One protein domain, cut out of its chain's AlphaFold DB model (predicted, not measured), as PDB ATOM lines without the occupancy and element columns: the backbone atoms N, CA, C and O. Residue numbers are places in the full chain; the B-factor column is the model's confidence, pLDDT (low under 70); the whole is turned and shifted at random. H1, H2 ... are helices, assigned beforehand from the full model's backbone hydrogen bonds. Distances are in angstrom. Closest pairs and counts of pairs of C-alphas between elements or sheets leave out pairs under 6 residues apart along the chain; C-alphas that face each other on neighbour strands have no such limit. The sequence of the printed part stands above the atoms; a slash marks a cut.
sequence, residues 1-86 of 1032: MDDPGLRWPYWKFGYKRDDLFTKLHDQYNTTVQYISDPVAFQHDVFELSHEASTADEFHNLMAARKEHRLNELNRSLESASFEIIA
ATOM      1  N   MET A   1      39.382  16.830 -11.889       41.16
ATOM      2  CA  MET A   1      38.742  15.539 -12.218       41.16
ATOM      3  C   MET A   1      39.556  14.906 -13.327       41.16
ATOM      4  O   MET A   1      39.972  15.647 -14.205       41.16
ATOM      5  N   ASP A   2      39.793  13.597 -13.286       53.41
ATOM      6  CA  ASP A   2      40.317  12.887 -14.458       53.41
ATOM      7  C   ASP A   2      39.173  12.752 -15.470       53.41
ATOM      8  O   ASP A   2      38.178  12.094 -15.161       53.41
ATOM      9  N   ASP A   3      39.298  13.366 -16.645       64.38
ATOM     10  CA  ASP A   3      38.342  13.169 -17.738       64.38
ATOM     11  C   ASP A   3      38.309  11.671 -18.121       64.38
ATOM     12  O   ASP A   3      39.370  11.083 -18.380       64.38
ATOM     13  N   PRO A   4      37.132  11.011 -18.121       65.00
ATOM     14  CA  PRO A   4      37.024   9.594 -18.447       65.00
ATOM     15  C   PRO A   4      37.472   9.246 -19.875       65.00
ATOM     16  O   PRO A   4      37.939   8.125 -20.073       65.00
ATOM     17  N   GLY A   5      37.390  10.168 -20.842       65.69
ATOM     18  CA  GLY A   5      37.823   9.936 -22.223       65.69
ATOM     19  C   GLY A   5      39.336   9.736 -22.359       65.69
ATOM     20  O   GLY A   5      39.789   8.932 -23.170       65.69
ATOM     21  N   LEU A   6      40.124  10.395 -21.505       70.81
ATOM     22  CA  LEU A   6      41.596  10.378 -21.501       70.81
ATOM     23  C   LEU A   6      42.222   9.127 -20.841       70.81
ATOM     24  O   LEU A   6      43.435   9.056 -20.620       70.81
ATOM     25  N   ARG A   7      41.417   8.113 -20.492       84.06
ATOM     26  CA  ARG A   7      41.844   6.963 -19.672       84.06
ATOM     27  C   ARG A   7      42.234   5.737 -20.501       84.06
ATOM     28  O   ARG A   7      41.515   4.743 -20.543       84.06
ATOM     29  N   TRP A   8      43.434   5.770 -21.074       92.50
ATOM     30  CA  TRP A   8      44.105   4.579 -21.613       92.50
ATOM     31  C   TRP A   8      44.802   3.755 -20.497       92.50
ATOM     32  O   TRP A   8      45.153   4.313 -19.452       92.50
ATOM     33  N   PRO A   9      45.023   2.435 -20.664       93.75
ATOM     34  CA  PRO A   9      45.584   1.545 -19.642       93.75
ATOM     35  C   PRO A   9      47.125   1.615 -19.541       93.75
ATOM     36  O   PRO A   9      47.804   0.591 -19.587       93.75
ATOM     37  N   TYR A  10      47.686   2.817 -19.368       94.12
ATOM     38  CA  TYR A  10      49.138   3.101 -19.325       94.12
ATOM     39  C   TYR A  10      49.961   2.142 -18.446       94.12
ATOM     40  O   TYR A  10      51.063   1.721 -18.810       94.12
ATOM     41  N   TRP A  11      49.398   1.740 -17.304       94.38
ATOM     42  CA  TRP A  11      50.033   0.863 -16.317       94.38
ATOM     43  C   TRP A  11      50.357  -0.539 -16.855       94.38
ATOM     44  O   TRP A  11      51.277  -1.180 -16.355       94.38
ATOM     45  N   LYS A  12      49.638  -1.008 -17.886       95.81
ATOM     46  CA  LYS A  12      49.856  -2.301 -18.561       95.81
ATOM     47  C   LYS A  12      51.209  -2.363 -19.283       95.81
ATOM     48  O   LYS A  12      51.759  -3.446 -19.458       95.81
ATOM     49  N   PHE A  13      51.752  -1.204 -19.657       96.44
ATOM     50  CA  PHE A  13      52.949  -1.064 -20.489       96.44
ATOM     51  C   PHE A  13      54.096  -0.322 -19.781       96.44
ATOM     52  O   PHE A  13      55.098   0.004 -20.406       96.44
ATOM     53  N   GLY A  14      53.965  -0.051 -18.475       95.19
ATOM     54  CA  GLY A  14      54.985   0.648 -17.677       95.19
ATOM     55  C   GLY A  14      55.022   2.172 -17.850       95.19
ATOM     56  O   GLY A  14      55.902   2.824 -17.288       95.19
ATOM     57  N   TYR A  15      54.073   2.749 -18.588       95.81
ATOM     58  CA  TYR A  15      53.985   4.189 -18.836       95.81
ATOM     59  C   TYR A  15      53.261   4.944 -17.718       95.81
ATOM     60  O   TYR A  15      52.479   4.373 -16.955       95.81
ATOM     61  N   LYS A  16      53.494   6.259 -17.637       94.75
ATOM     62  CA  LYS A  16      52.610   7.191 -16.920       94.75
ATOM     63  C   LYS A  16      51.451   7.611 -17.826       94.75
ATOM     64  O   LYS A  16      51.535   7.496 -19.043       94.75
ATOM     65  N   ARG A  17      50.389   8.172 -17.242       89.44
ATOM     66  CA  ARG A  17      49.270   8.754 -18.001       89.44
ATOM     67  C   ARG A  17      49.748   9.811 -19.001       89.44
ATOM     68  O   ARG A  17      49.397   9.750 -20.175       89.44
ATOM     69  N   ASP A  18      50.598  10.711 -18.519       90.75
ATOM     70  CA  ASP A  18      51.093  11.900 -19.227       90.75
ATOM     71  C   ASP A  18      52.166  11.562 -20.283       90.75
ATOM     72  O   ASP A  18      52.532  12.397 -21.112       90.75
ATOM     73  N   ASP A  19      52.634  10.307 -20.304       94.12
ATOM     74  CA  ASP A  19      53.507   9.793 -21.362       94.12
ATOM     75  C   ASP A  19      52.762   9.626 -22.699       94.12
ATOM     76  O   ASP A  19      53.411   9.469 -23.730       94.12
ATOM     77  N   LEU A  20      51.423   9.725 -22.702       93.69
ATOM     78  CA  LEU A  20      50.598   9.827 -23.908       93.69
ATOM     79  C   LEU A  20      50.977  11.050 -24.751       93.69
ATOM     80  O   LEU A  20      51.376  10.888 -25.898       93.69
ATOM     81  N   PHE A  21      50.895  12.251 -24.171       91.12
ATOM     82  CA  PHE A  21      51.114  13.533 -24.867       91.12
ATOM     83  C   PHE A  21      52.571  13.997 -24.885       91.12
ATOM     84  O   PHE A  21      52.879  15.029 -25.470       91.12
ATOM     85  N   THR A  22      53.457  13.242 -24.238       93.06
ATOM     86  CA  THR A  22      54.907  13.430 -24.323       93.06
ATOM     87  C   THR A  22      55.512  12.246 -25.071       93.06
ATOM     88  O   THR A  22      55.364  12.166 -26.284       93.06
ATOM     89  N   LYS A  23      56.101  11.262 -24.379       94.88
ATOM     90  CA  LYS A  23      56.894  10.177 -24.991       94.88
ATOM     91  C   LYS A  23      56.238   9.493 -26.198       94.88
ATOM     92  O   LYS A  23      56.903   9.305 -27.211       94.88
ATOM     93  N   LEU A  24      54.972   9.082 -26.096       96.06
ATOM     94  CA  LEU A  24      54.293   8.364 -27.178       96.06
ATOM     95  C   LEU A  24      53.926   9.294 -28.331       96.06
ATOM     96  O   LEU A  24      54.124   8.924 -29.484       96.06
ATOM     97  N   HIS A  25      53.449  10.501 -28.041       94.75
ATOM     98  CA  HIS A  25      53.200  11.532 -29.043       94.75
ATOM     99  C   HIS A  25      54.486  11.893 -29.805       94.75
ATOM    100  O   HIS A  25      54.527  11.796 -31.030       94.75
ATOM    101  N   ASP A  26      55.566  12.176 -29.077       94.75
ATOM    102  CA  ASP A  26      56.873  12.576 -29.606       94.75
ATOM    103  C   ASP A  26      57.599  11.450 -30.361       94.75
ATOM    104  O   ASP A  26      58.482  11.725 -31.175       94.75
ATOM    105  N   GLN A  27      57.218  10.187 -30.135       95.62
ATOM    106  CA  GLN A  27      57.736   9.022 -30.855       95.62
ATOM    107  C   GLN A  27      56.840   8.600 -32.033       95.62
ATOM    108  O   GLN A  27      57.356   8.182 -33.077       95.62
ATOM    109  N   TYR A  28      55.512   8.705 -31.908       96.81
ATOM    110  CA  TYR A  28      54.552   8.094 -32.837       96.81
ATOM    111  C   TYR A  28      53.614   9.062 -33.560       96.81
ATOM    112  O   TYR A  28      53.262   8.764 -34.697       96.81
ATOM    113  N   ASN A  29      53.272  10.221 -32.992       95.50
ATOM    114  CA  ASN A  29      52.439  11.228 -33.665       95.50
ATOM    115  C   ASN A  29      53.248  12.308 -34.409       95.50
ATOM    116  O   ASN A  29      52.676  13.151 -35.085       95.50
ATOM    117  N   THR A  30      54.575  12.320 -34.291       92.81
ATOM    118  CA  THR A  30      55.462  13.354 -34.857       92.81
ATOM    119  C   THR A  30      56.200  12.904 -36.118       92.81
ATOM    120  O   THR A  30      56.625  11.754 -36.248       92.81
ATOM    121  N   THR A  31      56.446  13.840 -37.034       85.94
ATOM    122  CA  THR A  31      57.490  13.740 -38.069       85.94
ATOM    123  C   THR A  31      58.277  15.054 -38.131       85.94
ATOM    124  O   THR A  31      59.057  15.331 -37.230       85.94
ATOM    125  N   VAL A  32      58.038  15.883 -39.152       84.62
ATOM    126  CA  VAL A  32      58.363  17.323 -39.167       84.62
ATOM    127  C   VAL A  32      57.184  18.137 -38.610       84.62
ATOM    128  O   VAL A  32      57.360  19.246 -38.119       84.62
ATOM    129  N   GLN A  33      55.978  17.566 -38.667       84.94
ATOM    130  CA  GLN A  33      54.727  18.094 -38.121       84.94
ATOM    131  C   GLN A  33      53.999  16.970 -37.362       84.94
ATOM    132  O   GLN A  33      54.406  15.803 -37.442       84.94
ATOM    133  N   TYR A  34      52.936  17.306 -36.631       92.19
ATOM    134  CA  TYR A  34      52.034  16.311 -36.046       92.19
ATOM    135  C   TYR A  34      51.231  15.610 -37.155       92.19
ATOM    136  O   TYR A  34      50.817  16.252 -38.117       92.19
ATOM    137  N   ILE A  35      51.070  14.289 -37.052       93.25
ATOM    138  CA  ILE A  35      50.413  13.444 -38.061       93.25
ATOM    139  C   ILE A  35      48.894  13.515 -37.887       93.25
ATOM    140  O   ILE A  35      48.178  13.791 -38.843       93.25
ATOM    141  N   SER A  36      48.428  13.286 -36.661       93.12
ATOM    142  CA  SER A  36      47.026  13.367 -36.257       93.12
ATOM    143  C   SER A  36      46.844  14.449 -35.193       93.12
ATOM    144  O   SER A  36      47.800  14.837 -34.515       93.12
ATOM    145  N   ASP A  37      45.611  14.900 -34.984       93.00
ATOM    146  CA  ASP A  37      45.261  15.682 -33.799       93.00
ATOM    147  C   ASP A  37      45.396  14.837 -32.502       93.00
ATOM    148  O   ASP A  37      45.446  13.599 -32.559       93.00
ATOM    149  N   PRO A  38      45.447  15.470 -31.311       91.38
ATOM    150  CA  PRO A  38      45.625  14.753 -30.049       91.38
ATOM    151  C   PRO A  38      44.509  13.750 -29.718       91.38
ATOM    152  O   PRO A  38      44.782  12.762 -29.036       91.38
ATOM    153  N   VAL A  39      43.275  13.969 -30.189       91.44
ATOM    154  CA  VAL A  39      42.113  13.120 -29.880       91.44
ATOM    155  C   VAL A  39      42.127  11.870 -30.759       91.44
ATOM    156  O   VAL A  39      42.011  10.757 -30.244       91.44
ATOM    157  N   ALA A  40      42.374  12.010 -32.063       93.06
ATOM    158  CA  ALA A  40      42.586  10.875 -32.957       93.06
ATOM    159  C   ALA A  40      43.810  10.037 -32.543       93.06
ATOM    160  O   ALA A  40      43.743   8.806 -32.554       93.06
ATOM    161  N   PHE A  41      44.903  10.674 -32.104       95.31
ATOM    162  CA  PHE A  41      46.063   9.957 -31.565       95.31
ATOM    163  C   PHE A  41      45.742   9.210 -30.257       95.31
ATOM    164  O   PHE A  41      46.143   8.059 -30.083       95.31
ATOM    165  N   GLN A  42      44.974   9.823 -29.352       94.06
ATOM    166  CA  GLN A  42      44.492   9.182 -28.125       94.06
ATOM    167  C   GLN A  42      43.590   7.974 -28.414       94.06
ATOM    168  O   GLN A  42      43.712   6.958 -27.729       94.06
ATOM    169  N   HIS A  43      42.721   8.046 -29.428       94.31
ATOM    170  CA  HIS A  43      41.910   6.905 -29.858       94.31
ATOM    171  C   HIS A  43      42.760   5.777 -30.449       94.31
ATOM    172  O   HIS A  43      42.565   4.627 -30.058       94.31
ATOM    173  N   ASP A  44      43.741   6.089 -31.303       95.50
ATOM    174  CA  ASP A  44      44.692   5.103 -31.830       95.50
ATOM    175  C   ASP A  44      45.478   4.421 -30.687       95.50
ATOM    176  O   ASP A  44      45.583   3.195 -30.652       95.50
ATOM    177  N   VAL A  45      45.958   5.177 -29.689       95.94
ATOM    178  CA  VAL A  45      46.593   4.599 -28.487       95.94
ATOM    179  C   VAL A  45      45.611   3.732 -27.695       95.94
ATOM    180  O   VAL A  45      45.972   2.631 -27.281       95.94
ATOM    181  N   PHE A  46      44.373   4.183 -27.481       95.06
ATOM    182  CA  PHE A  46      43.368   3.430 -26.730       95.06
ATOM    183  C   PHE A  46      43.007   2.104 -27.419       95.06
ATOM    184  O   PHE A  46      42.966   1.072 -26.747       95.06
ATOM    185  N   GLU A  47      42.815   2.097 -28.740       95.81
ATOM    186  CA  GLU A  47      42.554   0.897 -29.548       95.81
ATOM    187  C   GLU A  47      43.707  -0.117 -29.402       95.81
ATOM    188  O   GLU A  47      43.519  -1.226 -28.890       95.81
ATOM    189  N   LEU A  48      44.933   0.302 -29.724       97.12
ATOM    190  CA  LEU A  48      46.111  -0.575 -29.720       97.12
ATOM    191  C   LEU A  48      46.532  -1.014 -28.308       97.12
ATOM    192  O   LEU A  48      47.122  -2.079 -28.132       97.12
ATOM    193  N   SER A  49      46.187  -0.239 -27.276       96.19
ATOM    194  CA  SER A  49      46.400  -0.611 -25.870       96.19
ATOM    195  C   SER A  49      45.510  -1.769 -25.394       96.19
ATOM    196  O   SER A  49      45.841  -2.429 -24.400       96.19
ATOM    197  N   HIS A  50      44.396  -2.036 -26.085       95.31
ATOM    198  CA  HIS A  50      43.550  -3.205 -25.845       95.31
ATOM    199  C   HIS A  50      44.040  -4.419 -26.638       95.31
ATOM    200  O   HIS A  50      44.089  -5.507 -26.063       95.31
ATOM    201  N   GLU A  51      44.461  -4.222 -27.892       97.25
ATOM    202  CA  GLU A  51      45.024  -5.273 -28.751       97.25
ATOM    203  C   GLU A  51      46.350  -5.830 -28.205       97.25
ATOM    204  O   GLU A  51      46.465  -7.034 -27.974       97.25
ATOM    205  N   ALA A  52      47.334  -4.968 -27.925       97.62
ATOM    206  CA  ALA A  52      48.638  -5.395 -27.427       97.62
ATOM    207  C   ALA A  52      48.547  -6.038 -26.039       97.62
ATOM    208  O   ALA A  52      48.000  -5.453 -25.105       97.62
ATOM    209  N   SER A  53      49.166  -7.199 -25.848       96.19
ATOM    210  CA  SER A  53      49.329  -7.852 -24.546       96.19
ATOM    211  C   SER A  53      50.584  -7.390 -23.791       96.19
ATOM    212  O   SER A  53      50.589  -7.398 -22.560       96.19
ATOM    213  N   THR A  54      51.624  -6.946 -24.510       97.62
ATOM    214  CA  THR A  54      52.940  -6.555 -23.963       97.62
ATOM    215  C   THR A  54      53.411  -5.185 -24.465       97.62
ATOM    216  O   THR A  54      52.889  -4.665 -25.449       97.62
ATOM    217  N   ALA A  55      54.411  -4.589 -23.801       97.00
ATOM    218  CA  ALA A  55      54.972  -3.293 -24.200       97.00
ATOM    219  C   ALA A  55      55.630  -3.341 -25.589       97.00
ATOM    220  O   ALA A  55      55.356  -2.478 -26.418       97.00
ATOM    221  N   ASP A  56      56.423  -4.375 -25.882       97.50
ATOM    222  CA  ASP A  56      57.066  -4.532 -27.193       97.50
ATOM    223  C   ASP A  56      56.022  -4.663 -28.316       97.50
ATOM    224  O   ASP A  56      56.152  -4.060 -29.377       97.50
ATOM    225  N   GLU A  57      54.950  -5.419 -28.079       97.69
ATOM    226  CA  GLU A  57      53.822  -5.560 -29.005       97.69
ATOM    227  C   GLU A  57      53.092  -4.227 -29.224       97.69
ATOM    228  O   GLU A  57      52.859  -3.843 -30.369       97.69
ATOM    229  N   PHE A  58      52.839  -3.466 -28.154       98.06
ATOM    230  CA  PHE A  58      52.272  -2.117 -28.234       98.06
ATOM    231  C   PHE A  58      53.159  -1.175 -29.059       98.06
ATOM    232  O   PHE A  58      52.663  -0.503 -29.959       98.06
ATOM    233  N   HIS A  59      54.478  -1.176 -28.847       97.81
ATOM    234  CA  HIS A  59      55.411  -0.360 -29.633       97.81
ATOM    235  C   HIS A  59      55.477  -0.746 -31.114       97.81
ATOM    236  O   HIS A  59      55.622   0.137 -31.964       97.81
ATOM    237  N   ASN A  60      55.344  -2.036 -31.436       97.94
ATOM    238  CA  ASN A  60      55.272  -2.511 -32.819       97.94
ATOM    239  C   ASN A  60      53.954  -2.095 -33.494       97.94
ATOM    240  O   ASN A  60      53.980  -1.607 -34.625       97.94
ATOM    241  N   LEU A  61      52.816  -2.214 -32.800       98.12
ATOM    242  CA  LEU A  61      51.519  -1.748 -33.303       98.12
ATOM    243  C   LEU A  61      51.490  -0.223 -33.486       98.12
ATOM    244  O   LEU A  61      51.066   0.257 -34.536       98.12
ATOM    245  N   MET A  62      52.011   0.545 -32.525       97.69
ATOM    246  CA  MET A  62      52.137   2.005 -32.623       97.69
ATOM    247  C   MET A  62      53.030   2.433 -33.802       97.69
ATOM    248  O   MET A  62      52.701   3.386 -34.511       97.69
ATOM    249  N   ALA A  63      54.125   1.709 -34.070       97.38
ATOM    250  CA  ALA A  63      54.973   1.951 -35.240       97.38
ATOM    251  C   ALA A  63      54.226   1.678 -36.557       97.38
ATOM    252  O   ALA A  63      54.250   2.510 -37.465       97.38
ATOM    253  N   ALA A  64      53.513   0.551 -36.643       97.56
ATOM    254  CA  ALA A  64      52.714   0.200 -37.815       97.56
ATOM    255  C   ALA A  64      51.552   1.185 -38.046       97.56
ATOM    256  O   ALA A  64      51.276   1.560 -39.186       97.56
ATOM    257  N   ARG A  65      50.893   1.663 -36.980       96.88
ATOM    258  CA  ARG A  65      49.811   2.655 -37.072       96.88
ATOM    259  C   ARG A  65      50.320   4.031 -37.484       96.88
ATOM    260  O   ARG A  65      49.662   4.667 -38.302       96.88
ATOM    261  N   LYS A  66      51.507   4.454 -37.027       96.31
ATOM    262  CA  LYS A  66      52.186   5.666 -37.525       96.31
ATOM    263  C   LYS A  66      52.362   5.622 -39.044       96.31
ATOM    264  O   LYS A  66      51.977   6.560 -39.740       96.31
ATOM    265  N   GLU A  67      52.907   4.521 -39.563       95.81
ATOM    266  CA  GLU A  67      53.084   4.327 -41.006       95.81
ATOM    267  C   GLU A  67      51.734   4.243 -41.742       95.81
ATOM    268  O   GLU A  67      51.577   4.840 -42.809       95.81
ATOM    269  N   HIS A  68      50.729   3.577 -41.165       95.44
ATOM    270  CA  HIS A  68      49.378   3.519 -41.728       95.44
ATOM    271  C   HIS A  68      48.746   4.912 -41.856       95.44
ATOM    272  O   HIS A  68      48.315   5.276 -42.948       95.44
ATOM    273  N   ARG A  69      48.721   5.707 -40.776       95.25
ATOM    274  CA  ARG A  69      48.159   7.069 -40.768       95.25
ATOM    275  C   ARG A  69      48.879   7.987 -41.748       95.25
ATOM    276  O   ARG A  69      48.232   8.705 -42.502       95.25
ATOM    277  N   LEU A  70      50.209   7.918 -41.808       94.38
ATOM    278  CA  LEU A  70      50.987   8.722 -42.747       94.38
ATOM    279  C   LEU A  70      50.688   8.348 -44.212       94.38
ATOM    280  O   LEU A  70      50.587   9.238 -45.056       94.38
ATOM    281  N   ASN A  71      50.488   7.066 -44.527       95.19
ATOM    282  CA  ASN A  71      50.077   6.629 -45.867       95.19
ATOM    283  C   ASN A  71      48.613   6.989 -46.195       95.19
ATOM    284  O   ASN A  71      48.314   7.386 -47.322       95.19
ATOM    285  N   GLU A  72      47.709   6.882 -45.220       95.38
ATOM    286  CA  GLU A  72      46.294   7.266 -45.316       95.38
ATOM    287  C   GLU A  72      46.144   8.763 -45.629       95.38
ATOM    288  O   GLU A  72      45.512   9.132 -46.620       95.38
ATOM    289  N   LEU A  73      46.799   9.624 -44.843       94.44
ATOM    290  CA  LEU A  73      46.741  11.078 -44.992       94.44
ATOM    291  C   LEU A  73      47.401  11.560 -46.287       94.44
ATOM    292  O   LEU A  73      46.799  12.363 -46.998       94.44
ATOM    293  N   ASN A  74      48.581  11.040 -46.654       92.94
ATOM    294  CA  ASN A  74      49.215  11.394 -47.933       92.94
ATOM    295  C   ASN A  74      48.332  11.011 -49.129       92.94
ATOM    296  O   ASN A  74      48.194  11.798 -50.063       92.94
ATOM    297  N   ARG A  75      47.687   9.838 -49.096       94.62
ATOM    298  CA  ARG A  75      46.788   9.395 -50.171       94.62
ATOM    299  C   ARG A  75      45.536  10.268 -50.280       94.62
ATOM    300  O   ARG A  75      45.125  10.589 -51.395       94.62
ATOM    301  N   SER A  76      44.940  10.650 -49.152       95.44
ATOM    302  CA  SER A  76      43.783  11.551 -49.118       95.44
ATOM    303  C   SER A  76      44.147  12.955 -49.606       95.44
ATOM    304  O   SER A  76      43.437  13.509 -50.444       95.44
ATOM    305  N   LEU A  77      45.292  13.491 -49.168       93.38
ATOM    306  CA  LEU A  77      45.823  14.781 -49.615       93.38
ATOM    307  C   LEU A  77      46.120  14.785 -51.119       93.38
ATOM    308  O   LEU A  77      45.760  15.734 -51.808       93.38
ATOM    309  N   GLU A  78      46.730  13.722 -51.651       93.81
ATOM    310  CA  GLU A  78      46.983  13.608 -53.091       93.81
ATOM    311  C   GLU A  78      45.675  13.529 -53.885       93.81
ATOM    312  O   GLU A  78      45.518  14.273 -54.853       93.81
ATOM    313  N   SER A  79      44.699  12.728 -53.440       94.94
ATOM    314  CA  SER A  79      43.376  12.651 -54.074       94.94
ATOM    315  C   SER A  79      42.671  14.012 -54.119       94.94
ATOM    316  O   SER A  79      42.226  14.427 -55.188       94.94
ATOM    317  N   ALA A  80      42.623  14.731 -52.991       94.56
ATOM    318  CA  ALA A  80      42.036  16.067 -52.918       94.56
ATOM    319  C   ALA A  80      42.808  17.080 -53.781       94.56
ATOM    320  O   ALA A  80      42.203  17.889 -54.480       94.56
ATOM    321  N   SER A  81      44.146  17.005 -53.801       93.56
ATOM    322  CA  SER A  81      44.968  17.898 -54.621       93.56
ATOM    323  C   SER A  81      44.685  17.750 -56.117       93.56
ATOM    324  O   SER A  81      44.635  18.757 -56.816       93.56
ATOM    325  N   PHE A  82      44.432  16.534 -56.619       92.62
ATOM    326  CA  PHE A  82      44.078  16.337 -58.027       92.62
ATOM    327  C   PHE A  82      42.714  16.942 -58.373       92.62
ATOM    328  O   PHE A  82      42.589  17.566 -59.423       92.62
ATOM    329  N   GLU A  83      41.716  16.798 -57.498       94.69
ATOM    330  CA  GLU A  83      40.378  17.373 -57.696       94.69
ATOM    331  C   GLU A  83      40.411  18.912 -57.682       94.69
ATOM    332  O   GLU A  83      39.860  19.553 -58.576       94.69
ATOM    333  N   ILE A  84      41.154  19.501 -56.740       92.31
ATOM    334  CA  ILE A  84      41.363  20.953 -56.637       92.31
ATOM    335  C   ILE A  84      42.135  21.501 -57.846       92.31
ATOM    336  O   ILE A  84      41.745  22.510 -58.432       92.31
ATOM    337  N   ILE A  85      43.228  20.844 -58.250       91.62
ATOM    338  CA  ILE A  85      44.032  21.277 -59.401       91.62
ATOM    339  C   ILE A  85      43.212  21.181 -60.696       91.62
ATOM    340  O   ILE A  85      43.313  22.074 -61.532       91.62
ATOM    341  N   ALA A  86      42.379  20.146 -60.850       91.38
ATOM    342  CA  ALA A  86      41.537  19.955 -62.030       91.38
ATOM    343  C   ALA A  86      40.310  20.885 -62.088       91.38
ATOM    344  O   ALA A  86      39.734  21.041 -63.164       91.38
TER     345      ALA A  86
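What this domain is: This is residues 1 to 86 of the 1032 residues of an uncharacterized protein of Magnaporthe oryzae (strain Y34) (UniProt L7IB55). A small helical body has one long helix, H4, running out of it as an arm. H2 and H3 cross nearly at right angles and pack on the earlier part of H4, with the short H1 by its beginning, while residues 74 to 86 of H4 stick out. The printed part has 86 residues with four named helices, H1 to H4 in chain order, and no named strand; the class is all helix. It is only just loose, close to compact, with a radius of gyration of the C-alphas of 14.8 A, and elongated, spanning 50 by 30 by 22 A.

How they stand to each other: H1, residues 10 to 13, and H2, residues 17 to 29, are close but not clearly touching, with C-alphas of Tyr 10 and Arg 17 closest at 5.8 A. H3, residues 38 to 51, touches H2 with residues 38 to 42 alone, about perpendicular at 82 degrees; the closest C-alphas are those of Asn 29 and Phe 41, 6.8 A. H3 and H4, residues 55 to 86, form a helical hairpin, at a steep tilt of 44 degrees, opposite ways; the closest C-alphas are those of Ser 49 and Phe 58, 6.5 A. H2 touches H4 at a steep tilt of 54 degrees, the same way, closest at the C-alphas of Tyr 28 and Lys 66, 5.8 A. H1 and H4 only just touch, with 3 pairs of C-alphas within 8 A, the closest being those of Phe 13 and Ala 55, 4.8 A. Helix packing is mostly crossed, with no shallow tilt among three pairs. In H3 and H4 every O i to N i+4 pair is within hydrogen-bond range, in H2 6 of 9, and H1 is too short for such a pair.

Where its parts are: H1 begins at C-alpha 10, (49.138, 3.101, -19.325), and measures 5.8 A from first to last C-alpha. H2 measures 16.2 A and H3 20.1 A. H4 measures 46.4 A and ends at C-alpha 86, (41.537, 19.955, -62.030).

The domain as a whole: The C-alphas farthest apart, those of Trp 11 and Ala 86, are 50.3 A apart. The printed part has no cut and no long link. Without residues 74 to 86, which stand free, the body spans 32 by 27 by 17 A. Mean pLDDT of the printed part is 92.0; residues 1 to 5 are under 70.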